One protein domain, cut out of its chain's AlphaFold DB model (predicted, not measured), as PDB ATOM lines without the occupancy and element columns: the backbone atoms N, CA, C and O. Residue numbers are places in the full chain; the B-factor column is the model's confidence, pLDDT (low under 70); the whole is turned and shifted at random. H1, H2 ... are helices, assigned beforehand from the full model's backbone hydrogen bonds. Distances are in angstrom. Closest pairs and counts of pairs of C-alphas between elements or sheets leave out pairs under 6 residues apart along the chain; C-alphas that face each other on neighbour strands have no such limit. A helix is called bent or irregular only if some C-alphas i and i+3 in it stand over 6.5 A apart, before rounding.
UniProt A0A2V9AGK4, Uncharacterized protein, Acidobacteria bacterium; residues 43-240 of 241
ATOM      1  N   HIS A  43       0.719  47.967 -48.563       95.88
ATOM      2  CA  HIS A  43       0.569  46.635 -47.972       95.88
ATOM      3  C   HIS A  43       0.213  46.791 -46.489       95.88
ATOM      4  O   HIS A  43       1.121  46.854 -45.655       95.88
ATOM      5  N   PRO A  44      -1.073  46.969 -46.144       96.12
ATOM      6  CA  PRO A  44      -1.489  47.173 -44.765       96.12
ATOM      7  C   PRO A  44      -1.392  45.863 -43.979       96.12
ATOM      8  O   PRO A  44      -1.550  44.780 -44.536       96.12
ATOM      9  N   VAL A  45      -1.178  45.964 -42.669       96.31
ATOM     10  CA  VAL A  45      -1.053  44.796 -41.790       96.31
ATOM     11  C   VAL A  45      -2.219  43.802 -41.936       96.31
ATOM     12  O   VAL A  45      -3.400  44.165 -42.030       96.31
ATOM     13  N   THR A  46      -1.865  42.518 -41.956       97.94
ATOM     14  CA  THR A  46      -2.811  41.401 -42.058       97.94
ATOM     15  C   THR A  46      -3.411  41.033 -40.698       97.94
ATOM     16  O   THR A  46      -2.897  41.412 -39.645       97.94
ATOM     17  N   GLU A  47      -4.505  40.268 -40.710       97.88
ATOM     18  CA  GLU A  47      -5.101  39.744 -39.476       97.88
ATOM     19  C   GLU A  47      -4.104  38.870 -38.699       97.88
ATOM     20  O   GLU A  47      -3.884  39.100 -37.511       97.88
ATOM     21  N   ASP A  48      -3.446  37.924 -39.377       98.44
ATOM     22  CA  ASP A  48      -2.495  36.995 -38.753       98.44
ATOM     23  C   ASP A  48      -1.317  37.722 -38.099       98.44
ATOM     24  O   ASP A  48      -0.913  37.393 -36.979       98.44
ATOM     25  N   GLN A  49      -0.785  38.755 -38.759       97.19
ATOM     26  CA  GLN A  49       0.269  39.592 -38.188       97.19
ATOM     27  C   GLN A  49      -0.221  40.334 -36.947       97.19
ATOM     28  O   GLN A  49       0.478  40.346 -35.938       97.19
ATOM     29  N   LEU A  50      -1.422  40.913 -36.977       96.62
ATOM     30  CA  LEU A  50      -1.950  41.643 -35.827       96.62
ATOM     31  C   LEU A  50      -2.229  40.717 -34.635       96.62
ATOM     32  O   LEU A  50      -1.892  41.056 -33.500       96.62
ATOM     33  N   ARG A  51      -2.771  39.519 -34.884       97.31
ATOM     34  CA  ARG A  51      -2.948  38.488 -33.850       97.31
ATOM     35  C   ARG A  51      -1.609  38.059 -33.259       97.31
ATOM     36  O   ARG A  51      -1.474  38.001 -32.039       97.31
ATOM     37  N   THR A  52      -0.612  37.821 -34.109       96.31
ATOM     38  CA  THR A  52       0.747  37.470 -33.672       96.31
ATOM     39  C   THR A  52       1.355  38.592 -32.837       96.31
ATOM     40  O   THR A  52       1.888  38.331 -31.762       96.31
ATOM     41  N   TYR A  53       1.219  39.842 -33.282       92.94
ATOM     42  CA  TYR A  53       1.679  41.025 -32.562       92.94
ATOM     43  C   TYR A  53       1.049  41.123 -31.165       92.94
ATOM     44  O   TYR A  53       1.751  41.292 -30.170       92.94
ATOM     45  N   PHE A  54      -0.271  40.943 -31.059       93.44
ATOM     46  CA  PHE A  54      -0.975  40.978 -29.773       93.44
ATOM     47  C   PHE A  54      -0.533  39.833 -28.854       93.44
ATOM     48  O   PHE A  54      -0.397  40.032 -27.644       93.44
ATOM     49  N   ALA A  55      -0.280  38.652 -29.422       94.19
ATOM     50  CA  ALA A  55       0.202  37.498 -28.675       94.19
ATOM     51  C   ALA A  55       1.601  37.741 -28.093       94.19
ATOM     52  O   ALA A  55       1.787  37.555 -26.891       94.19
ATOM     53  N   VAL A  56       2.561  38.212 -28.902       90.25
ATOM     54  CA  VAL A  56       3.930  38.475 -28.418       90.25
ATOM     55  C   VAL A  56       3.982  39.642 -27.433       90.25
ATOM     56  O   VAL A  56       4.812  39.639 -26.535       90.25
ATOM     57  N   CYS A  57       3.074  40.609 -27.531       85.94
ATOM     58  CA  CYS A  57       2.988  41.714 -26.576       85.94
ATOM     59  C   CYS A  57       2.137  41.387 -25.331       85.94
ATOM     60  O   CYS A  57       1.890  42.279 -24.523       85.94
ATOM     61  N   HIS A  58       1.659  40.142 -25.168       89.44
ATOM     62  CA  HIS A  58       0.808  39.691 -24.049       89.44
ATOM     63  C   HIS A  58      -0.445  40.541 -23.812       89.44
ATOM     64  O   HIS A  58      -0.970  40.675 -22.704       89.44
ATOM     65  N   VAL A  59      -0.955  41.087 -24.902       85.44
ATOM     66  CA  VAL A  59      -1.966  42.127 -24.905       85.44
ATOM     67  C   VAL A  59      -3.285  41.646 -24.317       85.44
ATOM     68  O   VAL A  59      -3.860  42.299 -23.447       85.44
ATOM     69  N   SER A  60      -3.766  40.496 -24.788       85.94
ATOM     70  CA  SER A  60      -5.063  39.955 -24.384       85.94
ATOM     71  C   SER A  60      -5.099  39.607 -22.897       85.94
ATOM     72  O   SER A  60      -6.111  39.837 -22.246       85.94
ATOM     73  N   ALA A  61      -3.993  39.098 -22.347       86.94
ATOM     74  CA  ALA A  61      -3.910  38.731 -20.936       86.94
ATOM     75  C   ALA A  61      -4.027  39.964 -20.027       86.94
ATOM     76  O   ALA A  61      -4.855  39.982 -19.118       86.94
ATOM     77  N   VAL A  62      -3.254  41.018 -20.313       83.12
ATOM     78  CA  VAL A  62      -3.302  42.257 -19.520       83.12
ATOM     79  C   VAL A  62      -4.619  42.998 -19.717       83.12
ATOM     80  O   VAL A  62      -5.211  43.474 -18.752       83.12
ATOM     81  N   SER A  63      -5.116  43.060 -20.954       84.31
ATOM     82  CA  SER A  63      -6.403  43.689 -21.249       84.31
ATOM     83  C   SER A  63      -7.550  43.007 -20.500       84.31
ATOM     84  O   SER A  63      -8.378  43.701 -19.912       84.31
ATOM     85  N   ARG A  64      -7.564  41.670 -20.438       88.19
ATOM     86  CA  ARG A  64      -8.549  40.912 -19.655       88.19
ATOM     87  C   ARG A  64      -8.485  41.256 -18.170       88.19
ATOM     88  O   ARG A  64      -9.520  41.588 -17.599       88.19
ATOM     89  N   GLN A  65      -7.292  41.212 -17.569       87.12
ATOM     90  CA  GLN A  65      -7.106  41.510 -16.145       87.12
ATOM     91  C   GLN A  65      -7.626  42.908 -15.797       87.12
ATOM     92  O   GLN A  65      -8.483  43.060 -14.932       87.12
ATOM     93  N   LEU A  66      -7.139  43.925 -16.506       84.69
ATOM     94  CA  LEU A  66      -7.523  45.312 -16.266       84.69
ATOM     95  C   LEU A  66      -9.024  45.535 -16.505       84.69
ATOM     96  O   LEU A  66      -9.656  46.329 -15.809       84.69
ATOM     97  N   THR A  67      -9.610  44.833 -17.479       86.69
ATOM     98  CA  THR A  67     -11.049  44.905 -17.750       86.69
ATOM     99  C   THR A  67     -11.854  44.293 -16.609       86.69
ATOM    100  O   THR A  67     -12.816  44.920 -16.181       86.69
ATOM    101  N   HIS A  68     -11.441  43.145 -16.066       90.62
ATOM    102  CA  HIS A  68     -12.076  42.547 -14.887       90.62
ATOM    103  C   HIS A  68     -11.973  43.459 -13.659       90.62
ATOM    104  O   HIS A  68     -12.982  43.726 -13.019       90.62
ATOM    105  N   GLU A  69     -10.786  43.997 -13.353       88.19
ATOM    106  CA  GLU A  69     -10.599  44.920 -12.219       88.19
ATOM    107  C   GLU A  69     -11.522  46.142 -12.327       88.19
ATOM    108  O   GLU A  69     -12.156  46.561 -11.355       88.19
ATOM    109  N   LYS A  70     -11.644  46.692 -13.537       86.31
ATOM    110  CA  LYS A  70     -12.560  47.792 -13.823       86.31
ATOM    111  C   LYS A  70     -14.022  47.385 -13.650       86.31
ATOM    112  O   LYS A  70     -14.777  48.140 -13.043       86.31
ATOM    113  N   LEU A  71     -14.435  46.267 -14.239       90.06
ATOM    114  CA  LEU A  71     -15.808  45.783 -14.152       90.06
ATOM    115  C   LEU A  71     -16.174  45.554 -12.678       90.06
ATOM    116  O   LEU A  71     -17.172  46.093 -12.213       90.06
ATOM    117  N   GLU A  72     -15.319  44.899 -11.900       91.75
ATOM    118  CA  GLU A  72     -15.540  44.702 -10.465       91.75
ATOM    119  C   GLU A  72     -15.666  46.037  -9.708       91.75
ATOM    120  O   GLU A  72     -16.574  46.214  -8.893       91.75
ATOM    121  N   SER A  73     -14.841  47.038 -10.035       89.19
ATOM    122  CA  SER A  73     -15.000  48.384  -9.466       89.19
ATOM    123  C   SER A  73     -16.346  49.032  -9.819       89.19
ATOM    124  O   SER A  73     -16.877  49.788  -9.007       89.19
ATOM    125  N   GLN A  74     -16.894  48.782 -11.010       89.94
ATOM    126  CA  GLN A  74     -18.212  49.288 -11.414       89.94
ATOM    127  C   GLN A  74     -19.340  48.536 -10.719       89.94
ATOM    128  O   GLN A  74     -20.309  49.158 -10.288       89.94
ATOM    129  N   ARG A  75     -19.193  47.220 -10.557       93.62
ATOM    130  CA  ARG A  75     -20.137  46.371  -9.832       93.62
ATOM    131  C   ARG A  75     -20.376  46.880  -8.416       93.62
ATOM    132  O   ARG A  75     -21.518  46.949  -7.975       93.62
ATOM    133  N   GLN A  76     -19.318  47.314  -7.734       93.44
ATOM    134  CA  GLN A  76     -19.397  47.885  -6.384       93.44
ATOM    135  C   GLN A  76     -20.201  49.194  -6.307       93.44
ATOM    136  O   GLN A  76     -20.629  49.583  -5.224       93.44
ATOM    137  N   GLN A  77     -20.410  49.876  -7.436       93.69
ATOM    138  CA  GLN A  77     -21.206  51.105  -7.527       93.69
ATOM    139  C   GLN A  77     -22.658  50.842  -7.948       93.69
ATOM    140  O   GLN A  77     -23.468  51.773  -7.962       93.69
ATOM    141  N   LEU A  78     -23.004  49.602  -8.311       94.12
ATOM    142  CA  LEU A  78     -24.364  49.253  -8.699       94.12
ATOM    143  C   LEU A  78     -25.297  49.260  -7.485       94.12
ATOM    144  O   LEU A  78     -24.887  48.940  -6.365       94.12
ATOM    145  N   PRO A  79     -26.577  49.612  -7.684       96.69
ATOM    146  CA  PRO A  79     -27.537  49.550  -6.601       96.69
ATOM    147  C   PRO A  79     -27.751  48.092  -6.152       96.69
ATOM    148  O   PRO A  79     -27.720  47.194  -6.995       96.69
ATOM    149  N   PRO A  80     -28.070  47.838  -4.867       97.12
ATOM    150  CA  PRO A  80     -28.254  46.476  -4.348       97.12
ATOM    151  C   PRO A  80     -29.338  45.646  -5.055       97.12
ATOM    152  O   PRO A  80     -29.358  44.427  -4.923       97.12
ATOM    153  N   TRP A  81     -30.257  46.296  -5.778       97.56
ATOM    154  CA  TRP A  81     -31.316  45.635  -6.547       97.56
ATOM    155  C   TRP A  81     -30.893  45.200  -7.953       97.56
ATOM    156  O   TRP A  81     -31.674  44.533  -8.630       97.56
ATOM    157  N   TYR A  82     -29.709  45.600  -8.426       98.00
ATOM    158  CA  TYR A  82     -29.264  45.276  -9.778       98.00
ATOM    159  C   TYR A  82     -29.097  43.754  -9.932       98.00
ATOM    160  O   TYR A  82     -28.363  43.151  -9.145       98.00
ATOM    161  N   PRO A  83     -29.753  43.105 -10.912       98.25
ATOM    162  CA  PRO A  83     -29.697  41.652 -11.019       98.25
ATOM    163  C   PRO A  83     -28.288  41.141 -11.347       98.25
ATOM    164  O   PRO A  83     -27.652  41.607 -12.294       98.25
ATOM    165  N   GLN A  84     -27.827  40.135 -10.599       97.31
ATOM    166  CA  GLN A  84     -26.504  39.531 -10.795       97.31
ATOM    167  C   GLN A  84     -26.353  38.890 -12.183       97.31
ATOM    168  O   GLN A  84     -25.335  39.072 -12.834       97.31
ATOM    169  N   SER A  85     -27.394  38.210 -12.662       97.88
ATOM    170  CA  SER A  85     -27.489  37.597 -13.996       97.88
ATOM    171  C   SER A  85     -27.199  38.581 -15.128       97.88
ATOM    172  O   SER A  85     -26.515  38.237 -16.088       97.88
ATOM    173  N   VAL A  86     -27.709  39.811 -15.018       97.94
ATOM    174  CA  VAL A  86     -27.490  40.860 -16.024       97.94
ATOM    175  C   VAL A  86     -26.034  41.309 -16.011       97.94
ATOM    176  O   VAL A  86     -25.433  41.486 -17.067       97.94
ATOM    177  N   TRP A  87     -25.459  41.465 -14.819       97.19
ATOM    178  CA  TRP A  87     -24.055  41.823 -14.662       97.19
ATOM    179  C   TRP A  87     -23.111  40.740 -15.205       97.19
ATOM    180  O   TRP A  87     -22.210  41.057 -15.980       97.19
ATOM    181  N   ASP A  88     -23.356  39.475 -14.862       97.44
ATOM    182  CA  ASP A  88     -22.547  38.339 -15.317       97.44
ATOM    183  C   ASP A  88     -22.536  38.238 -16.849       97.44
ATOM    184  O   ASP A  88     -21.496  37.983 -17.454       97.44
ATOM    185  N   GLU A  89     -23.679  38.487 -17.503       98.12
ATOM    186  CA  GLU A  89     -23.746  38.500 -18.966       98.12
ATOM    187  C   GLU A  89     -22.956  39.672 -19.574       98.12
ATOM    188  O   GLU A  89     -22.326  39.503 -20.619       98.12
ATOM    189  N   ILE A  90     -22.943  40.850 -18.931       96.31
ATOM    190  CA  ILE A  90     -22.114  41.988 -19.366       96.31
ATOM    191  C   ILE A  90     -20.632  41.622 -19.287       96.31
ATOM    192  O   ILE A  90     -19.898  41.853 -20.250       96.31
ATOM    193  N   GLU A  91     -20.193  41.052 -18.167       95.81
ATOM    194  CA  GLU A  91     -18.801  40.653 -17.957       95.81
ATOM    195  C   GLU A  91     -18.354  39.590 -18.971       95.81
ATOM    196  O   GLU A  91     -17.338  39.773 -19.647       95.81
ATOM    197  N   ASP A  92     -19.162  38.547 -19.176       97.12
ATOM    198  CA  ASP A  92     -18.909  37.492 -20.164       97.12
ATOM    199  C   ASP A  92     -18.864  38.036 -21.606       97.12
ATOM    200  O   ASP A  92     -17.983  37.674 -22.392       97.12
ATOM    201  N   ALA A  93     -19.769  38.950 -21.967       96.94
ATOM    202  CA  ALA A  93     -19.777  39.560 -23.294       96.94
ATOM    203  C   ALA A  93     -18.550  40.450 -23.540       96.94
ATOM    204  O   ALA A  93     -18.013  40.467 -24.651       96.94
ATOM    205  N   VAL A  94     -18.103  41.183 -22.520       95.25
ATOM    206  CA  VAL A  94     -16.908  42.025 -22.597       95.25
ATOM    207  C   VAL A  94     -15.631  41.176 -22.664       95.25
ATOM    208  O   VAL A  94     -14.745  41.505 -23.455       95.25
ATOM    209  N   ASP A  95     -15.536  40.067 -21.923       93.62
ATOM    210  CA  ASP A  95     -14.377  39.156 -21.980       93.62
ATOM    211  C   ASP A  95     -14.204  38.491 -23.358       93.62
ATOM    212  O   ASP A  95     -13.091  38.181 -23.790       93.62
ATOM    213  N   LYS A  96     -15.312  38.322 -24.089       96.00
ATOM    214  CA  LYS A  96     -15.350  37.726 -25.433       96.00
ATOM    215  C   LYS A  96     -14.997  38.689 -26.568       96.00
ATOM    216  O   LYS A  96     -15.038  38.282 -27.732       96.00
ATOM    217  N   ILE A  97     -14.657  39.950 -26.288       95.56
ATOM    218  CA  ILE A  97     -14.236  40.892 -27.335       95.56
ATOM    219  C   ILE A  97     -12.926  40.402 -27.980       95.56
ATOM    220  O   ILE A  97     -11.874  40.348 -27.344       95.56
ATOM    221  N   ASP A  98     -12.972  40.105 -29.283       95.94
ATOM    222  CA  ASP A  98     -11.780  39.802 -30.087       95.94
ATOM    223  C   ASP A  98     -11.000  41.099 -30.368       95.94
ATOM    224  O   ASP A  98     -11.213  41.786 -31.370       95.94
ATOM    225  N   MET A  99     -10.121  41.461 -29.429       93.56
ATOM    226  CA  MET A  99      -9.341  42.704 -29.467       93.56
ATOM    227  C   MET A  99      -8.523  42.876 -30.764       93.56
ATOM    228  O   MET A  99      -8.578  43.968 -31.331       93.56
ATOM    229  N   PRO A 100      -7.815  41.851 -31.293       95.38
ATOM    230  CA  PRO A 100      -7.187  41.939 -32.613       95.38
ATOM    231  C   PRO A 100      -8.158  42.334 -33.731       95.38
ATOM    232  O   PRO A 100      -7.843  43.213 -34.530       95.38
ATOM    233  N   MET A 101      -9.352  41.737 -33.781       97.38
ATOM    234  CA  MET A 101     -10.332  42.055 -34.828       97.38
ATOM    235  C   MET A 101     -10.927  43.448 -34.678       97.38
ATOM    236  O   MET A 101     -11.141  44.131 -35.679       97.38
ATOM    237  N   LEU A 102     -11.144  43.891 -33.440       95.88
ATOM    238  CA  LEU A 102     -11.563  45.258 -33.153       95.88
ATOM    239  C   LEU A 102     -10.492  46.278 -33.584       95.88
ATOM    240  O   LEU A 102     -10.822  47.335 -34.116       95.88
ATOM    241  N   ALA A 103      -9.211  45.947 -33.398       95.38
ATOM    242  CA  ALA A 103      -8.074  46.802 -33.735       95.38
ATOM    243  C   ALA A 103      -7.723  46.817 -35.232       95.38
ATOM    244  O   ALA A 103      -7.201  47.815 -35.733       95.38
ATOM    245  N   LEU A 104      -8.000  45.732 -35.961       97.06
ATOM    246  CA  LEU A 104      -7.603  45.546 -37.359       97.06
ATOM    247  C   LEU A 104      -7.931  46.725 -38.294       97.06
ATOM    248  O   LEU A 104      -7.024  47.161 -39.009       97.06
ATOM    249  N   PRO A 105      -9.160  47.285 -38.322       97.06
ATOM    250  CA  PRO A 105      -9.458  48.413 -39.203       97.06
ATOM    251  C   PRO A 105      -8.641  49.667 -38.875       97.06
ATOM    252  O   PRO A 105      -8.360  50.445 -39.780       97.06
ATOM    253  N   ILE A 106      -8.236  49.865 -37.619       95.56
ATOM    254  CA  ILE A 106      -7.420  51.008 -37.189       95.56
ATOM    255  C   ILE A 106      -5.973  50.773 -37.612       95.56
ATOM    256  O   ILE A 106      -5.376  51.601 -38.292       95.56
ATOM    257  N   TYR A 107      -5.427  49.601 -37.294       94.19
ATOM    258  CA  TYR A 107      -4.058  49.243 -37.647       94.19
ATOM    259  C   TYR A 107      -3.822  49.259 -39.165       94.19
ATOM    260  O   TYR A 107      -2.799  49.771 -39.610       94.19
ATOM    261  N   ARG A 108      -4.786  48.814 -39.983       95.75
ATOM    262  CA  ARG A 108      -4.687  48.879 -41.455       95.75
ATOM    263  C   ARG A 108      -4.577  50.298 -42.021       95.75
ATOM    264  O   ARG A 108      -4.018  50.454 -43.102       95.75
ATOM    265  N   LYS A 109      -5.074  51.326 -41.322       94.31
ATOM    266  CA  LYS A 109      -4.918  52.730 -41.754       94.31
ATOM    267  C   LYS A 109      -3.473  53.214 -41.644       94.31
ATOM    268  O   LYS A 109      -3.092  54.148 -42.337       94.31
ATOM    269  N   TYR A 110      -2.692  52.600 -40.760       91.31
ATOM    270  CA  TYR A 110      -1.508  53.228 -40.183       91.31
ATOM    271  C   TYR A 110      -0.247  52.362 -40.220       91.31
ATOM    272  O   TYR A 110       0.860  52.897 -40.206       91.31
ATOM    273  N   MET A 111      -0.398  51.040 -40.258       89.56
ATOM    274  CA  MET A 111       0.687  50.078 -40.110       89.56
ATOM    275  C   MET A 111       0.789  49.191 -41.346       89.56
ATOM    276  O   MET A 111      -0.190  48.559 -41.755       89.56
ATOM    277  N   SER A 112       1.982  49.144 -41.939       92.50
ATOM    278  CA  SER A 112       2.268  48.238 -43.048       92.50
ATOM    279  C   SER A 112       2.579  46.818 -42.559       92.50
ATOM    280  O   SER A 112       2.911  46.610 -41.392       92.50
ATOM    281  N   GLU A 113       2.534  45.832 -43.454       95.38
ATOM    282  CA  GLU A 113       3.010  44.471 -43.175       95.38
ATOM    283  C   GLU A 113       4.485  44.451 -42.742       95.38
ATOM    284  O   GLU A 113       4.864  43.677 -41.863       95.38
ATOM    285  N   ALA A 114       5.320  45.310 -43.339       86.81
ATOM    286  CA  ALA A 114       6.740  45.412 -43.008       86.81
ATOM    287  C   ALA A 114       6.950  45.963 -41.590       86.81
ATOM    288  O   ALA A 114       7.734  45.399 -40.826       86.81
ATOM    289  N   ASP A 115       6.201  47.009 -41.220       84.50
ATOM    290  CA  ASP A 115       6.223  47.558 -39.861       84.50
ATOM    291  C   ASP A 115       5.752  46.509 -38.852       84.50
ATOM    292  O   ASP A 115       6.422  46.269 -37.849       84.50
ATOM    293  N   ALA A 116       4.639  45.826 -39.136       89.88
ATOM    294  CA  ALA A 116       4.107  44.782 -38.266       89.88
ATOM    295  C   ALA A 116       5.106  43.634 -38.071       89.88
ATOM    296  O   ALA A 116       5.339  43.212 -36.940       89.88
ATOM    297  N   LYS A 117       5.748  43.159 -39.146       88.62
ATOM    298  CA  LYS A 117       6.777  42.113 -39.072       88.62
ATOM    299  C   LYS A 117       7.951  42.532 -38.186       88.62
ATOM    300  O   LYS A 117       8.345  41.768 -37.309       88.62
ATOM    301  N   MET A 118       8.468  43.745 -38.374       83.25
ATOM    302  CA  MET A 118       9.549  44.290 -37.547       83.25
ATOM    303  C   MET A 118       9.147  44.351 -36.066       83.25
ATOM    304  O   MET A 118       9.928  43.953 -35.202       83.25
ATOM    305  N   LEU A 119       7.935  44.826 -35.761       81.75
ATOM    306  CA  LEU A 119       7.418  44.887 -34.392       81.75
ATOM    307  C   LEU A 119       7.281  43.490 -33.770       81.75
ATOM    308  O   LEU A 119       7.678  43.287 -32.625       81.75
ATOM    309  N   ILE A 120       6.760  42.521 -34.524       87.81
ATOM    310  CA  ILE A 120       6.641  41.126 -34.082       87.81
ATOM    311  C   ILE A 120       8.020  40.547 -33.761       87.81
ATOM    312  O   ILE A 120       8.198  39.976 -32.690       87.81
ATOM    313  N   GLU A 121       9.000  40.704 -34.654       83.62
ATOM    314  CA  GLU A 121      10.367  40.204 -34.446       83.62
ATOM    315  C   GLU A 121      11.021  40.844 -33.219       83.62
ATOM    316  O   GLU A 121      11.645  40.154 -32.407       83.62
ATOM    317  N   LEU A 122      10.828  42.153 -33.044       79.56
ATOM    318  CA  LEU A 122      11.313  42.867 -31.875       79.56
ATOM    319  C   LEU A 122      10.724  42.290 -30.585       79.56
ATOM    320  O   LEU A 122      11.482  41.938 -29.676       79.56
ATOM    321  N   PHE A 123       9.399  42.178 -30.493       84.56
ATOM    322  CA  PHE A 123       8.743  41.727 -29.266       84.56
ATOM    323  C   PHE A 123       8.823  40.231 -29.037       84.56
ATOM    324  O   PHE A 123       8.739  39.808 -27.894       84.56
ATOM    325  N   ALA A 124       9.087  39.429 -30.062       88.12
ATOM    326  CA  ALA A 124       9.413  38.019 -29.887       88.12
ATOM    327  C   ALA A 124      10.798  37.799 -29.240       88.12
ATOM    328  O   ALA A 124      11.053  36.726 -28.695       88.12
ATOM    329  N   SER A 125      11.705  38.786 -29.278       84.19
ATOM    330  CA  SER A 125      13.037  38.662 -28.669       84.19
ATOM    331  C   SER A 125      12.987  38.677 -27.131       84.19
ATOM    332  O   SER A 125      12.115  39.331 -26.555       84.19
ATOM    333  N   PRO A 126      13.948  38.047 -26.419       87.06
ATOM    334  CA  PRO A 126      13.994  38.091 -24.954       87.06
ATOM    335  C   PRO A 126      14.023  39.514 -24.378       87.06
ATOM    336  O   PRO A 126      13.403  39.788 -23.353       87.06
ATOM    337  N   GLN A 127      14.729  40.434 -25.042       79.94
ATOM    338  CA  GLN A 127      14.788  41.837 -24.642       79.94
ATOM    339  C   GLN A 127      13.443  42.532 -24.868       79.94
ATOM    340  O   GLN A 127      12.993  43.252 -23.983       79.94
ATOM    341  N   GLY A 128      12.786  42.290 -26.007       77.81
ATOM    342  CA  GLY A 128      11.453  42.821 -26.299       77.81
ATOM    343  C   GLY A 128      10.369  42.288 -25.356       77.81
ATOM    344  O   GLY A 128       9.493  43.043 -24.949       77.81
ATOM    345  N   GLN A 129      10.462  41.026 -24.935       85.12
ATOM    346  CA  GLN A 129       9.563  40.428 -23.942       85.12
ATOM    347  C   GLN A 129       9.721  41.049 -22.552       85.12
ATOM    348  O   GLN A 129       8.748  41.464 -21.925       85.12
ATOM    349  N   GLU A 130      10.961  41.162 -22.069       83.62
ATOM    350  CA  GLU A 130      11.256  41.826 -20.791       83.62
ATOM    351  C   GLU A 130      10.756  43.273 -20.789       83.62
ATOM    352  O   GLU A 130      10.248  43.787 -19.789       83.62
ATOM    353  N   LEU A 131      10.891  43.925 -21.934       79.94
ATOM    354  CA  LEU A 131      10.448  45.278 -22.146       79.94
ATOM    355  C   LEU A 131       8.924  45.422 -22.107       79.94
ATOM    356  O   LEU A 131       8.416  46.296 -21.401       79.94
ATOM    357  N   ALA A 132       8.214  44.532 -22.805       80.75
ATOM    358  CA  ALA A 132       6.760  44.417 -22.752       80.75
ATOM    359  C   ALA A 132       6.273  44.291 -21.324       80.75
ATOM    360  O   ALA A 132       5.467  45.093 -20.855       80.75
ATOM    361  N   ARG A 133       6.831  43.313 -20.614       85.94
ATOM    362  CA  ARG A 133       6.479  43.009 -19.235       85.94
ATOM    363  C   ARG A 133       6.630  44.236 -18.342       85.94
ATOM    364  O   ARG A 133       5.683  44.607 -17.656       85.94
ATOM    365  N   LYS A 134       7.781  44.913 -18.394       85.94
ATOM    366  CA  LYS A 134       8.037  46.122 -17.597       85.94
ATOM    367  C   LYS A 134       7.077  47.262 -17.906       85.94
ATOM    368  O   LYS A 134       6.603  47.927 -16.988       85.94
ATOM    369  N   PHE A 135       6.812  47.508 -19.186       83.50
ATOM    370  CA  PHE A 135       5.879  48.553 -19.588       83.50
ATOM    371  C   PHE A 135       4.466  48.265 -19.072       83.50
ATOM    372  O   PHE A 135       3.805  49.158 -18.535       83.50
ATOM    373  N   LEU A 136       4.017  47.016 -19.196       84.56
ATOM    374  CA  LEU A 136       2.706  46.583 -18.721       84.56
ATOM    375  C   LEU A 136       2.613  46.700 -17.195       84.56
ATOM    376  O   LEU A 136       1.666  47.302 -16.698       84.56
ATOM    377  N   GLU A 137       3.622  46.238 -16.455       88.06
ATOM    378  CA  GLU A 137       3.693  46.382 -14.993       88.06
ATOM    379  C   GLU A 137       3.618  47.847 -14.551       88.06
ATOM    380  O   GLU A 137       2.828  48.187 -13.671       88.06
ATOM    381  N   ALA A 138       4.389  48.731 -15.190       89.00
ATOM    382  CA  ALA A 138       4.364  50.158 -14.883       89.00
ATOM    383  C   ALA A 138       3.001  50.797 -15.210       89.00
ATOM    384  O   ALA A 138       2.547  51.678 -14.479       89.00
ATOM    385  N   THR A 139       2.330  50.338 -16.271       84.88
ATOM    386  CA  THR A 139       0.984  50.805 -16.638       84.88
ATOM    387  C   THR A 139      -0.042  50.387 -15.586       84.88
ATOM    388  O   THR A 139      -0.783  51.239 -15.100       84.88
ATOM    389  N   VAL A 140      -0.048  49.111 -15.186       86.56
ATOM    390  CA  VAL A 140      -0.947  48.581 -14.144       86.56
ATOM    391  C   VAL A 140      -0.741  49.337 -12.828       86.56
ATOM    392  O   VAL A 140      -1.698  49.856 -12.257       86.56
ATOM    393  N   GLN A 141       0.510  49.502 -12.389       90.44
ATOM    394  CA  GLN A 141       0.837  50.260 -11.173       90.44
ATOM    395  C   GLN A 141       0.335  51.708 -11.234       90.44
ATOM    396  O   GLN A 141      -0.190  52.239 -10.256       90.44
ATOM    397  N   ALA A 142       0.498  52.362 -12.384       90.12
ATOM    398  CA  ALA A 142       0.058  53.733 -12.576       90.12
ATOM    399  C   ALA A 142      -1.478  53.860 -12.574       90.12
ATOM    400  O   ALA A 142      -1.998  54.834 -12.029       90.12
ATOM    401  N   GLN A 143      -2.204  52.875 -13.111       87.62
ATOM    402  CA  GLN A 143      -3.668  52.820 -13.025       87.62
ATOM    403  C   GLN A 143      -4.156  52.552 -11.597       87.62
ATOM    404  O   GLN A 143      -5.081  53.222 -11.144       87.62
ATOM    405  N   HIS A 144      -3.501  51.658 -10.845       87.44
ATOM    406  CA  HIS A 144      -3.790  51.450  -9.415       87.44
ATOM    407  C   HIS A 144      -3.541  52.709  -8.575       87.44
ATOM    408  O   HIS A 144      -4.182  52.903  -7.548       87.44
ATOM    409  N   ALA A 145      -2.669  53.609  -9.038       93.12
ATOM    410  CA  ALA A 145      -2.466  54.932  -8.449       93.12
ATOM    411  C   ALA A 145      -3.525  55.980  -8.869       93.12
ATOM    412  O   ALA A 145      -3.370  57.161  -8.556       93.12
ATOM    413  N   GLY A 146      -4.581  55.574  -9.578       88.12
ATOM    414  CA  GLY A 146      -5.710  56.425  -9.962       88.12
ATOM    415  C   GLY A 146      -5.521  57.216 -11.258       88.12
ATOM    416  O   GLY A 146      -6.347  58.076 -11.559       88.12
ATOM    417  N   LEU A 147      -4.460  56.959 -12.035       89.75
ATOM    418  CA  LEU A 147      -4.293  57.604 -13.339       89.75
ATOM    419  C   LEU A 147      -5.263  57.027 -14.375       89.75
ATOM    420  O   LEU A 147      -5.582  55.835 -14.364       89.75
ATOM    421  N   THR A 148      -5.691  57.872 -15.317       83.00
ATOM    422  CA  THR A 148      -6.448  57.397 -16.485       83.00
ATOM    423  C   THR A 148      -5.578  56.462 -17.332       83.00
ATOM    424  O   THR A 148      -4.351  56.535 -17.247       83.00
ATOM    425  N   PRO A 149      -6.151  55.600 -18.189       78.94
ATOM    426  CA  PRO A 149      -5.369  54.683 -19.017       78.94
ATOM    427  C   PRO A 149      -4.291  55.394 -19.837       78.94
ATOM    428  O   PRO A 149      -3.131  54.983 -19.812       78.94
ATOM    429  N   MET A 150      -4.635  56.507 -20.490       78.44
ATOM    430  CA  MET A 150      -3.679  57.318 -21.247       78.44
ATOM    431  C   MET A 150      -2.577  57.914 -20.354       78.44
ATOM    432  O   MET A 150      -1.400  57.783 -20.677       78.44
ATOM    433  N   GLN A 151      -2.924  58.486 -19.196       86.12
ATOM    434  CA  GLN A 151      -1.934  59.033 -18.255       86.12
ATOM    435  C   GLN A 151      -1.021  57.947 -17.668       86.12
ATOM    436  O   GLN A 151       0.181  58.160 -17.506       86.12
ATOM    437  N   ALA A 152      -1.583  56.785 -17.340       86.12
ATOM    438  CA  ALA A 152      -0.850  55.649 -16.806       86.12
ATOM    439  C   ALA A 152       0.182  55.132 -17.809       86.12
ATOM    440  O   ALA A 152       1.320  54.855 -17.436       86.12
ATOM    441  N   ARG A 153      -0.187  55.091 -19.091       77.44
ATOM    442  CA  ARG A 153       0.728  54.772 -20.187       77.44
ATOM    443  C   ARG A 153       1.795  55.825 -20.385       77.44
ATOM    444  O   ARG A 153       2.951  55.453 -20.486       77.44
ATOM    445  N   ASP A 154       1.442  57.109 -20.427       81.69
ATOM    446  CA  ASP A 154       2.432  58.184 -20.571       81.69
ATOM    447  C   ASP A 154       3.454  58.136 -19.426       81.69
ATOM    448  O   ASP A 154       4.659  58.307 -19.632       81.69
ATOM    449  N   ARG A 155       2.992  57.806 -18.214       88.25
ATOM    450  CA  ARG A 155       3.856  57.561 -17.059       88.25
ATOM    451  C   ARG A 155       4.707  56.301 -17.223       88.25
ATOM    452  O   ARG A 155       5.909  56.374 -16.978       88.25
ATOM    453  N   ALA A 156       4.129  55.176 -17.635       85.38
ATOM    454  CA  ALA A 156       4.856  53.929 -17.877       85.38
ATOM    455  C   ALA A 156       5.923  54.105 -18.964       85.38
ATOM    456  O   ALA A 156       7.077  53.744 -18.764       85.38
ATOM    457  N   ALA A 157       5.563  54.764 -20.063       79.88
ATOM    458  CA  ALA A 157       6.452  55.217 -21.117       79.88
ATOM    459  C   ALA A 157       7.619  56.024 -20.553       79.88
ATOM    460  O   ALA A 157       8.766  55.695 -20.843       79.88
ATOM    461  N   ALA A 158       7.357  57.040 -19.728       82.62
ATOM    462  CA  ALA A 158       8.399  57.861 -19.117       82.62
ATOM    463  C   ALA A 158       9.290  57.070 -18.140       82.62
ATOM    464  O   ALA A 158      10.503  57.273 -18.124       82.62
ATOM    465  N   MET A 159       8.715  56.152 -17.355       82.25
ATOM    466  CA  MET A 159       9.448  55.297 -16.412       82.25
ATOM    467  C   MET A 159      10.353  54.306 -17.135       82.25
ATOM    468  O   MET A 159      11.552  54.250 -16.856       82.25
ATOM    469  N   VAL A 160       9.790  53.572 -18.096       77.38
ATOM    470  CA  VAL A 160      10.534  52.627 -18.924       77.38
ATOM    471  C   VAL A 160      11.601  53.386 -19.690       77.38
ATOM    472  O   VAL A 160      12.754  53.023 -19.559       77.38
ATOM    473  N   SER A 161      11.284  54.521 -20.318       71.44
ATOM    474  CA  SER A 161      12.265  55.405 -20.964       71.44
ATOM    475  C   SER A 161      13.397  55.841 -20.016       71.44
ATOM    476  O   SER A 161      14.574  55.809 -20.374       71.44
ATOM    477  N   GLY A 162      13.074  56.260 -18.792       71.31
ATOM    478  CA  GLY A 162      14.059  56.721 -17.810       71.31
ATOM    479  C   GLY A 162      15.023  55.617 -17.368       71.31
ATOM    480  O   GLY A 162      16.239  55.824 -17.371       71.31
ATOM    481  N   GLU A 163      14.503  54.431 -17.040       65.50
ATOM    482  CA  GLU A 163      15.315  53.250 -16.711       65.50
ATOM    483  C   GLU A 163      16.059  52.698 -17.931       65.50
ATOM    484  O   GLU A 163      17.203  52.236 -17.842       65.50
ATOM    485  N   GLU A 164      15.412  52.735 -19.088       58.03
ATOM    486  CA  GLU A 164      15.925  52.200 -20.329       58.03
ATOM    487  C   GLU A 164      16.985  53.051 -20.960       58.03
ATOM    488  O   GLU A 164      17.845  52.480 -21.607       58.03
ATOM    489  N   ASN A 165      17.036  54.362 -20.750       57.53
ATOM    490  CA  ASN A 165      18.196  55.108 -21.224       57.53
ATOM    491  C   ASN A 165      19.497  54.456 -20.705       57.53
ATOM    492  O   ASN A 165      20.456  54.348 -21.459       57.53
ATOM    493  N   ASN A 166      19.492  53.863 -19.502       57.94
ATOM    494  CA  ASN A 166      20.616  53.069 -18.990       57.94
ATOM    495  C   ASN A 166      20.710  51.636 -19.568       57.94
ATOM    496  O   ASN A 166      21.819  51.131 -19.763       57.94
ATOM    497  N   ARG A 167      19.591  50.948 -19.849       58.84
ATOM    498  CA  ARG A 167      19.587  49.576 -20.421       58.84
ATOM    499  C   ARG A 167      19.746  49.541 -21.939       58.84
ATOM    500  O   ARG A 167      20.525  48.737 -22.429       58.84
ATOM    501  N   VAL A 168      19.070  50.410 -22.673       54.66
ATOM    502  CA  VAL A 168      19.262  50.657 -24.101       54.66
ATOM    503  C   VAL A 168      20.679  51.129 -24.358       54.66
ATOM    504  O   VAL A 168      21.272  50.620 -25.290       54.66
ATOM    505  N   LEU A 169      21.298  51.956 -23.502       56.28
ATOM    506  CA  LEU A 169      22.747  52.184 -23.597       56.28
ATOM    507  C   LEU A 169      23.536  50.873 -23.469       56.28
ATOM    508  O   LEU A 169      24.453  50.652 -24.246       56.28
ATOM    509  N   LYS A 170      23.178  49.965 -22.551       64.94
ATOM    510  CA  LYS A 170      23.817  48.638 -22.452       64.94
ATOM    511  C   LYS A 170      23.596  47.762 -23.691       64.94
ATOM    512  O   LYS A 170      24.553  47.151 -24.151       64.94
ATOM    513  N   VAL A 171      22.377  47.698 -24.229       58.72
ATOM    514  CA  VAL A 171      22.050  46.910 -25.431       58.72
ATOM    515  C   VAL A 171      22.724  47.522 -26.659       58.72
ATOM    516  O   VAL A 171      23.425  46.819 -27.372       58.72
ATOM    517  N   TYR A 172      22.603  48.834 -26.851       58.72
ATOM    518  CA  TYR A 172      23.268  49.611 -27.898       58.72
ATOM    519  C   TYR A 172      24.793  49.452 -27.825       58.72
ATOM    520  O   TYR A 172      25.430  49.175 -28.835       58.72
ATOM    521  N   ASN A 173      25.395  49.517 -26.634       65.12
ATOM    522  CA  ASN A 173      26.829  49.264 -26.455       65.12
ATOM    523  C   ASN A 173      27.216  47.796 -26.711       65.12
ATOM    524  O   ASN A 173      28.365  47.532 -27.057       65.12
ATOM    525  N   GLY A 174      26.278  46.856 -26.557       69.44
ATOM    526  CA  GLY A 174      26.447  45.436 -26.881       69.44
ATOM    527  C   GLY A 174      26.169  45.074 -28.347       69.44
ATOM    528  O   GLY A 174      26.487  43.962 -28.759       69.44
ATOM    529  N   MET A 175      25.602  45.987 -29.140       68.00
ATOM    530  CA  MET A 175      25.338  45.787 -30.565       68.00
ATOM    531  C   MET A 175      26.622  45.895 -31.399       68.00
ATOM    532  O   MET A 175      27.536  46.688 -31.110       68.00
ATOM    533  N   THR A 176      26.660  45.157 -32.510       82.31
ATOM    534  CA  THR A 176      27.721  45.331 -33.509       82.31
ATOM    535  C   THR A 176      27.677  46.754 -34.090       82.31
ATOM    536  O   THR A 176      26.636  47.419 -34.045       82.31
ATOM    537  N   PRO A 177      28.789  47.268 -34.644       74.44
ATOM    538  CA  PRO A 177      28.804  48.595 -35.261       74.44
ATOM    539  C   PRO A 177      27.746  48.789 -36.359       74.44
ATOM    540  O   PRO A 177      27.210  49.885 -36.503       74.44
ATOM    541  N   GLU A 178      27.413  47.738 -37.113       67.38
ATOM    542  CA  GLU A 178      26.376  47.779 -38.155       67.38
ATOM    543  C   GLU A 178      24.967  47.861 -37.567       67.38
ATOM    544  O   GLU A 178      24.174  48.697 -37.999       67.38
ATOM    545  N   GLN A 179      24.676  47.068 -36.534       65.06
ATOM    546  CA  GLN A 179      23.397  47.122 -35.819       65.06
ATOM    547  C   GLN A 179      23.168  48.496 -35.179       65.06
ATOM    548  O   GLN A 179      22.082  49.062 -35.297       65.06
ATOM    549  N   ARG A 180      24.213  49.074 -34.571       67.12
ATOM    550  CA  ARG A 180      24.163  50.434 -34.015       67.12
ATOM    551  C   ARG A 180      23.879  51.481 -35.073       67.12
ATOM    552  O   ARG A 180      23.030  52.336 -34.855       67.12
ATOM    553  N   ARG A 181      24.551  51.398 -36.222       69.94
ATOM    554  CA  ARG A 181      24.350  52.342 -37.324       69.94
ATOM    555  C   ARG A 181      22.925  52.258 -37.873       69.94
ATOM    556  O   ARG A 181      22.321  53.292 -38.127       69.94
ATOM    557  N   GLY A 182      22.369  51.049 -37.993       64.88
ATOM    558  CA  GLY A 182      20.966  50.842 -38.365       64.88
ATOM    559  C   GLY A 182      19.988  51.442 -37.351       64.88
ATOM    560  O   GLY A 182      19.079  52.176 -37.735       64.88
ATOM    561  N   ALA A 183      20.208  51.201 -36.056       64.00
ATOM    562  CA  ALA A 183      19.380  51.753 -34.981       64.00
ATOM    563  C   ALA A 183      19.474  53.286 -34.886       64.00
ATOM    564  O   ALA A 183      18.459  53.960 -34.706       64.00
ATOM    565  N   GLU A 184      20.674  53.852 -35.049       66.19
ATOM    566  CA  GLU A 184      20.873  55.297 -35.110       66.19
ATOM    567  C   GLU A 184      20.121  55.887 -36.288       66.19
ATOM    568  O   GLU A 184      19.259  56.728 -36.056       66.19
ATOM    569  N   LEU A 185      20.374  55.409 -37.510       63.53
ATOM    570  CA  LEU A 185      19.701  55.885 -38.721       63.53
ATOM    571  C   LEU A 185      18.179  55.828 -38.580       63.53
ATOM    572  O   LEU A 185      17.504  56.804 -38.901       63.53
ATOM    573  N   PHE A 186      17.649  54.742 -38.017       63.06
ATOM    574  CA  PHE A 186      16.226  54.633 -37.717       63.06
ATOM    575  C   PHE A 186      15.779  55.709 -36.717       63.06
ATOM    576  O   PHE A 186      14.855  56.461 -37.009       63.06
ATOM    577  N   SER A 187      16.464  55.873 -35.583       65.69
ATOM    578  CA  SER A 187      16.103  56.861 -34.552       65.69
ATOM    579  C   SER A 187      16.198  58.325 -35.008       65.69
ATOM    580  O   SER A 187      15.478  59.177 -34.478       65.69
ATOM    581  N   GLN A 188      17.076  58.638 -35.972       66.56
ATOM    582  CA  GLN A 188      17.209  59.989 -36.538       66.56
ATOM    583  C   GLN A 188      16.295  60.212 -37.746       66.56
ATOM    584  O   GLN A 188      16.126  61.355 -38.172       66.56
ATOM    585  N   SER A 189      15.711  59.147 -38.299       65.50
ATOM    586  CA  SER A 189      14.832  59.253 -39.456       65.50
ATOM    587  C   SER A 189      13.562  60.037 -39.116       65.50
ATOM    588  O   SER A 189      13.012  59.962 -38.010       65.50
ATOM    589  N   SER A 190      13.049  60.772 -40.102       72.62
ATOM    590  CA  SER A 190      11.685  61.310 -40.065       72.62
ATOM    591  C   SER A 190      10.645  60.210 -39.830       72.62
ATOM    592  O   SER A 190       9.616  60.462 -39.201       72.62
ATOM    593  N   ASP A 191      10.945  58.991 -40.279       68.94
ATOM    594  CA  ASP A 191      10.061  57.832 -40.195       68.94
ATOM    595  C   ASP A 191       9.816  57.415 -38.751       68.94
ATOM    596  O   ASP A 191       8.688  57.090 -38.394       68.94
ATOM    597  N   TYR A 192      10.818  57.526 -37.882       68.06
ATOM    598  CA  TYR A 192      10.656  57.206 -36.469       68.06
ATOM    599  C   TYR A 192       9.711  58.171 -35.746       68.06
ATOM    600  O   TYR A 192       8.785  57.733 -35.061       68.06
ATOM    601  N   ARG A 193       9.878  59.490 -35.927       72.31
ATOM    602  CA  ARG A 193       8.940  60.472 -35.349       72.31
ATOM    603  C   ARG A 193       7.529  60.269 -35.888       72.31
ATOM    604  O   ARG A 193       6.569  60.357 -35.126       72.31
ATOM    605  N   ARG A 194       7.412  59.963 -37.183       77.69
ATOM    606  CA  ARG A 194       6.137  59.622 -37.816       77.69
ATOM    607  C   ARG A 194       5.509  58.398 -37.152       77.69
ATOM    608  O   ARG A 194       4.360  58.484 -36.737       77.69
ATOM    609  N   ILE A 195       6.258  57.307 -36.983       72.56
ATOM    610  CA  ILE A 195       5.791  56.076 -36.331       72.56
ATOM    611  C   ILE A 195       5.316  56.356 -34.903       72.56
ATOM    612  O   ILE A 195       4.254  55.882 -34.523       72.56
ATOM    613  N   GLN A 196       6.033  57.170 -34.120       75.25
ATOM    614  CA  GLN A 196       5.586  57.520 -32.767       75.25
ATOM    615  C   GLN A 196       4.224  58.227 -32.756       75.25
ATOM    616  O   GLN A 196       3.367  57.910 -31.934       75.25
ATOM    617  N   LEU A 197       4.026  59.191 -33.657       80.75
ATOM    618  CA  LEU A 197       2.757  59.909 -33.771       80.75
ATOM    619  C   LEU A 197       1.633  58.983 -34.247       80.75
ATOM    620  O   LEU A 197       0.535  59.010 -33.697       80.75
ATOM    621  N   VAL A 198       1.932  58.122 -35.217       82.62
ATOM    622  CA  VAL A 198       1.006  57.112 -35.732       82.62
ATOM    623  C   VAL A 198       0.580  56.136 -34.636       82.62
ATOM    624  O   VAL A 198      -0.603  55.859 -34.482       82.62
ATOM    625  N   LEU A 199       1.519  55.647 -33.829       81.88
ATOM    626  CA  LEU A 199       1.227  54.708 -32.751       81.88
ATOM    627  C   LEU A 199       0.357  55.347 -31.656       81.88
ATOM    628  O   LEU A 199      -0.565  54.700 -31.166       81.88
ATOM    629  N   LYS A 200       0.562  56.635 -31.342       82.00
ATOM    630  CA  LYS A 200      -0.347  57.398 -30.467       82.00
ATOM    631  C   LYS A 200      -1.756  57.520 -31.054       82.00
ATOM    632  O   LYS A 200      -2.728  57.355 -30.324       82.00
ATOM    633  N   GLN A 201      -1.866  57.774 -32.359       87.12
ATOM    634  CA  GLN A 201      -3.156  57.848 -33.047       87.12
ATOM    635  C   GLN A 201      -3.887  56.498 -33.019       87.12
ATOM    636  O   GLN A 201      -5.055  56.445 -32.637       87.12
ATOM    637  N   ILE A 202      -3.184  55.399 -33.333       88.56
ATOM    638  CA  ILE A 202      -3.710  54.030 -33.207       88.56
ATOM    639  C   ILE A 202      -4.221  53.794 -31.784       88.56
ATOM    640  O   ILE A 202      -5.322  53.278 -31.608       88.56
ATOM    641  N   ALA A 203      -3.443  54.187 -30.772       83.88
ATOM    642  CA  ALA A 203      -3.797  54.000 -29.371       83.88
ATOM    643  C   ALA A 203      -5.116  54.686 -29.000       83.88
ATOM    644  O   ALA A 203      -5.938  54.073 -28.320       83.88
ATOM    645  N   ALA A 204      -5.295  55.936 -29.435       85.25
ATOM    646  CA  ALA A 204      -6.480  56.736 -29.149       85.25
ATOM    647  C   ALA A 204      -7.723  56.202 -29.881       85.25
ATOM    648  O   ALA A 204      -8.775  56.031 -29.269       85.25
ATOM    649  N   GLU A 205      -7.606  55.873 -31.172       90.31
ATOM    650  CA  GLU A 205      -8.719  55.286 -31.932       90.31
ATOM    651  C   GLU A 205      -9.124  53.918 -31.388       90.31
ATOM    652  O   GLU A 205     -10.310  53.600 -31.310       90.31
ATOM    653  N   PHE A 206      -8.148  53.105 -30.987       90.38
ATOM    654  CA  PHE A 206      -8.420  51.775 -30.467       90.38
ATOM    655  C   PHE A 206      -9.041  51.812 -29.065       90.38
ATOM    656  O   PHE A 206      -9.939  51.020 -28.766       90.38
ATOM    657  N   GLU A 207      -8.627  52.765 -28.225       84.81
ATOM    658  CA  GLU A 207      -9.297  53.069 -26.958       84.81
ATOM    659  C   GLU A 207     -10.770  53.406 -27.176       84.81
ATOM    660  O   GLU A 207     -11.642  52.784 -26.569       84.81
ATOM    661  N   GLN A 208     -11.036  54.340 -28.089       88.25
ATOM    662  CA  GLN A 208     -12.386  54.784 -28.402       88.25
ATOM    663  C   GLN A 208     -13.250  53.630 -28.928       88.25
ATOM    664  O   GLN A 208     -14.344  53.401 -28.415       88.25
ATOM    665  N   ALA A 209     -12.731  52.835 -29.868       92.69
ATOM    666  CA  ALA A 209     -13.433  51.663 -30.392       92.69
ATOM    667  C   ALA A 209     -13.738  50.624 -29.296       92.69
ATOM    668  O   ALA A 209     -14.793  49.986 -29.311       92.69
ATOM    669  N   THR A 210     -12.842  50.467 -28.318       89.25
ATOM    670  CA  THR A 210     -13.055  49.581 -27.163       89.25
ATOM    671  C   THR A 210     -14.151  50.117 -26.239       89.25
ATOM    672  O   THR A 210     -15.029  49.350 -25.843       89.25
ATOM    673  N   ILE A 211     -14.145  51.422 -25.925       87.25
ATOM    674  CA  ILE A 211     -15.205  52.087 -25.140       87.25
ATOM    675  C   ILE A 211     -16.564  51.868 -25.797       87.25
ATOM    676  O   ILE A 211     -17.511  51.435 -25.136       87.25
ATOM    677  N   GLU A 212     -16.655  52.171 -27.091       92.88
ATOM    678  CA  GLU A 212     -17.886  52.061 -27.870       92.88
ATOM    679  C   GLU A 212     -18.390  50.623 -27.867       92.88
ATOM    680  O   GLU A 212     -19.533  50.374 -27.481       92.88
ATOM    681  N   LYS A 213     -17.513  49.654 -28.160       95.50
ATOM    682  CA  LYS A 213     -17.894  48.241 -28.185       95.50
ATOM    683  C   LYS A 213     -18.394  47.738 -26.829       95.50
ATOM    684  O   LYS A 213     -19.415  47.055 -26.785       95.50
ATOM    685  N   GLN A 214     -17.706  48.072 -25.735       93.19
ATOM    686  CA  GLN A 214     -18.134  47.703 -24.377       93.19
ATOM    687  C   GLN A 214     -19.484  48.344 -24.026       93.19
ATOM    688  O   GLN A 214     -20.369  47.682 -23.486       93.19
ATOM    689  N   THR A 215     -19.659  49.621 -24.371       92.25
ATOM    690  CA  THR A 215     -20.895  50.371 -24.120       92.25
ATOM    691  C   THR A 215     -22.074  49.781 -24.889       92.25
ATOM    692  O   THR A 215     -23.157  49.624 -24.326       92.25
ATOM    693  N   ASP A 216     -21.876  49.432 -26.157       95.75
ATOM    694  CA  ASP A 216     -22.915  48.848 -27.002       95.75
ATOM    695  C   ASP A 216     -23.335  47.463 -26.510       95.75
ATOM    696  O   ASP A 216     -24.530  47.169 -26.467       95.75
ATOM    697  N   LEU A 217     -22.378  46.634 -26.075       96.25
ATOM    698  CA  LEU A 217     -22.670  45.337 -25.458       96.25
ATOM    699  C   LEU A 217     -23.491  45.508 -24.174       96.25
ATOM    700  O   LEU A 217     -24.551  44.896 -24.046       96.25
ATOM    701  N   ALA A 218     -23.064  46.394 -23.270       94.81
ATOM    702  CA  ALA A 218     -23.783  46.654 -22.025       94.81
ATOM    703  C   ALA A 218     -25.210  47.177 -22.277       94.81
ATOM    704  O   ALA A 218     -26.160  46.712 -21.651       94.81
ATOM    705  N   LYS A 219     -25.388  48.098 -23.236       96.06
ATOM    706  CA  LYS A 219     -26.712  48.606 -23.639       96.06
ATOM    707  C   LYS A 219     -27.596  47.510 -24.227       96.06
ATOM    708  O   LYS A 219     -28.773  47.440 -23.882       96.06
ATOM    709  N   ALA A 220     -27.052  46.672 -25.110       97.62
ATOM    710  CA  ALA A 220     -27.799  45.582 -25.727       97.62
ATOM    711  C   ALA A 220     -28.285  44.568 -24.679       97.62
ATOM    712  O   ALA A 220     -29.443  44.154 -24.720       97.62
ATOM    713  N   ILE A 221     -27.434  44.228 -23.707       97.38
ATOM    714  CA  ILE A 221     -27.775  43.313 -22.609       97.38
ATOM    715  C   ILE A 221     -28.791  43.960 -21.662       97.38
ATOM    716  O   ILE A 221     -29.813  43.354 -21.352       97.38
ATOM    717  N   ALA A 222     -28.599  45.223 -21.281       95.94
ATOM    718  CA  ALA A 222     -29.579  45.951 -20.479       95.94
ATOM    719  C   ALA A 222     -30.958  46.001 -21.165       95.94
ATOM    720  O   ALA A 222     -31.983  45.779 -20.522       95.94
ATOM    721  N   LEU A 223     -31.006  46.231 -22.481       97.75
ATOM    722  CA  LEU A 223     -32.259  46.209 -23.238       97.75
ATOM    723  C   LEU A 223     -32.893  44.809 -23.255       97.75
ATOM    724  O   LEU A 223     -34.092  44.678 -23.015       97.75
ATOM    725  N   LYS A 224     -32.091  43.763 -23.484       98.44
ATOM    726  CA  LYS A 224     -32.529  42.359 -23.434       98.44
ATOM    727  C   LYS A 224     -33.139  41.995 -22.071       98.44
ATOM    728  O   LYS A 224     -34.133  41.275 -22.030       98.44
ATOM    729  N   HIS A 225     -32.588  42.525 -20.978       98.19
ATOM    730  CA  HIS A 225     -33.004  42.238 -19.600       98.19
ATOM    731  C   HIS A 225     -33.882  43.330 -18.964       98.19
ATOM    732  O   HIS A 225     -34.036  43.390 -17.742       98.19
ATOM    733  N   GLN A 226     -34.508  44.197 -19.767       98.38
ATOM    734  CA  GLN A 226     -35.278  45.336 -19.256       98.38
ATOM    735  C   GLN A 226     -36.411  44.925 -18.296       98.38
ATOM    736  O   GLN A 226     -36.623  45.581 -17.273       98.38
ATOM    737  N   ALA A 227     -37.133  43.842 -18.606       98.38
ATOM    738  CA  ALA A 227     -38.230  43.352 -17.768       98.38
ATOM    739  C   ALA A 227     -37.736  42.848 -16.400       98.38
ATOM    740  O   ALA A 227     -38.324  43.181 -15.373       98.38
ATOM    741  N   GLU A 228     -36.626  42.107 -16.384       98.19
ATOM    742  CA  GLU A 228     -35.988  41.595 -15.167       98.19
ATOM    743  C   GLU A 228     -35.510  42.735 -14.263       98.19
ATOM    744  O   GLU A 228     -35.842  42.764 -13.080       98.19
ATOM    745  N   MET A 229     -34.807  43.724 -14.827       98.12
ATOM    746  CA  MET A 229     -34.360  44.898 -14.070       98.12
ATOM    747  C   MET A 229     -35.535  45.704 -13.498       98.12
ATOM    748  O   MET A 229     -35.454  46.200 -12.374       98.12
ATOM    749  N   THR A 230     -36.632  45.828 -14.253       98.38
ATOM    750  CA  THR A 230     -37.840  46.543 -13.807       98.38
ATOM    751  C   THR A 230     -38.492  45.840 -12.618       98.38
ATOM    752  O   THR A 230     -38.829  46.492 -11.628       98.38
ATOM    753  N   GLU A 231     -38.645  44.517 -12.688       98.50
ATOM    754  CA  GLU A 231     -39.239  43.738 -11.600       98.50
ATOM    755  C   GLU A 231     -38.333  43.716 -10.361       98.50
ATOM    756  O   GLU A 231     -38.812  43.956  -9.253       98.50
ATOM    757  N   ALA A 232     -37.020  43.534 -10.535       98.38
ATOM    758  CA  ALA A 232     -36.055  43.567  -9.434       98.38
ATOM    759  C   ALA A 232     -36.097  44.904  -8.682       98.38
ATOM    760  O   ALA A 232     -36.159  44.930  -7.449       98.38
ATOM    761  N   LYS A 233     -36.153  46.022  -9.418       98.19
ATOM    762  CA  LYS A 233     -36.307  47.348  -8.817       98.19
ATOM    763  C   LYS A 233     -37.629  47.489  -8.057       98.19
ATOM    764  O   LYS A 233     -37.630  47.976  -6.930       98.19
ATOM    765  N   LYS A 234     -38.745  47.055  -8.647       98.50
ATOM    766  CA  LYS A 234     -40.068  47.119  -8.009       98.50
ATOM    767  C   LYS A 234     -40.111  46.322  -6.701       98.50
ATOM    768  O   LYS A 234     -40.643  46.818  -5.712       98.50
ATOM    769  N   LEU A 235     -39.544  45.114  -6.686       98.25
ATOM    770  CA  LEU A 235     -39.457  44.276  -5.485       98.25
ATOM    771  C   LEU A 235     -38.594  44.924  -4.400       98.25
ATOM    772  O   LEU A 235     -38.956  44.894  -3.226       98.25
ATOM    773  N   TYR A 236     -37.472  45.532  -4.784       98.25
ATOM    774  CA  TYR A 236     -36.632  46.273  -3.851       98.25
ATOM    775  C   TYR A 236     -37.388  47.449  -3.227       98.25
ATOM    776  O   TYR A 236     -37.430  47.556  -2.002       98.25
ATOM    777  N   ASP A 237     -38.035  48.277  -4.050       98.19
ATOM    778  CA  ASP A 237     -38.801  49.436  -3.585       98.19
ATOM    779  C   ASP A 237     -39.967  49.005  -2.669       98.19
ATOM    780  O   ASP A 237     -40.247  49.670  -1.677       98.19
ATOM    781  N   ALA A 238     -40.627  47.872  -2.940       98.19
ATOM    782  CA  ALA A 238     -41.712  47.355  -2.099       98.19
ATOM    783  C   ALA A 238     -41.258  46.894  -0.699       98.19
ATOM    784  O   ALA A 238     -42.057  46.910   0.228       98.19
ATOM    785  N   ASN A 239     -39.995  46.487  -0.545       98.12
ATOM    786  CA  ASN A 239     -39.442  45.998   0.724       98.12
ATOM    787  C   ASN A 239     -38.729  47.085   1.551       98.12
ATOM    788  O   ASN A 239     -38.332  46.815   2.683       98.12
ATOM    789  N   HIS A 240     -38.525  48.280   0.988       97.44
ATOM    790  CA  HIS A 240     -37.768  49.377   1.612       97.44
ATOM    791  C   HIS A 240     -38.582  50.676   1.771       97.44
ATOM    792  O   HIS A 240     -38.008  51.699   2.144       97.44
TER     793      HIS A 240
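AT A GLANCE: This is residues 43 to 240 of the 241 residues of an uncharacterized protein of Acidobacteria bacterium (UniProt A0A2V9AGK4). Picture a long, loose rod of helices: the long H9 runs along much of one side, the helical hairpin H2 and H3 lies toward the H10 end of the length and the helical hairpin H6 and H7 toward the H8 end, and the short H1, H4 and H5, with H1 packing on both H4 and H5, group at about the same level of the length as H6. At one end H8 turns the chain from H7 back to H9; at the other, H10 extends beyond H9. The printed part has 198 residues with ten named helices, H1 to H10 in chain order, and no named strand; its class is all helix. It is loose, with a radius of gyration of the C-alphas of 21.2 A, and spans 78 by 36 by 25 A.

IN THESE COORDINATES: Find C-alpha 47 at (-5.101, 39.744, -39.476), where H1 begins and runs to residue 56. Next come H2, residues 59 to 75, 24.0 A long, H3, residues 84 to 95, H4, residues 99 to 110, and H5, residues 113 to 124. H4 is irregular: C-alphas 102 and 105 are 7.1 A apart. H6, residues 126 to 144, measures 27.1 A, and H7, residues 149 to 174, measures 34.1 A with a kink of 50 degrees near residue 164. After H8, residues 177 to 188, look for C-alpha 190 at (11.685, 61.310, -40.065); from there H9 runs 50.9 A to residue 224. H10, residues 226 to 240, measures 21.4 A and ends at C-alpha 240, (-37.768, 49.377, 1.612).

HOW THE PARTS SIT: Start at H1, which touches H5 at a shallow tilt of 22 degrees, the same way; their closest C-alphas, Tyr 53 and Ile 120, are 5.2 A apart. The hairpin H2 and H3 has its closest C-alphas at Arg 64 and Asp 95, 6.5 A. H9 touches H3 with residues 214 to 222 alone, closest at C-alphas Ile 90 and Ala 218, 5.6 A. H9 touches H4 with residues 198 to 210 alone, closest at C-alphas Ala 103 and Phe 206, 6.0 A. In the hairpin H6 and H7, the C-alphas of Ala 142 and Ala 152 come closest, 4.7 A. H8 and H10 touch no helix. Every O i to N i+4 pair is within hydrogen-bond range in H1, H2, H3, H5, H6, H8, H9 and H10; H4 has 4 of 8 and H7 has 21 of 22.

THE WHOLE: The two farthest C-alphas, Pro 177 and Ala 238, are 77.9 A apart. Residues 185 to 194 stand free. The printed part has no cut, and no link is long. Look in the B-factor column for pLDDT under 70 at residues 163 to 175, 178 to 189 and 191 to 192.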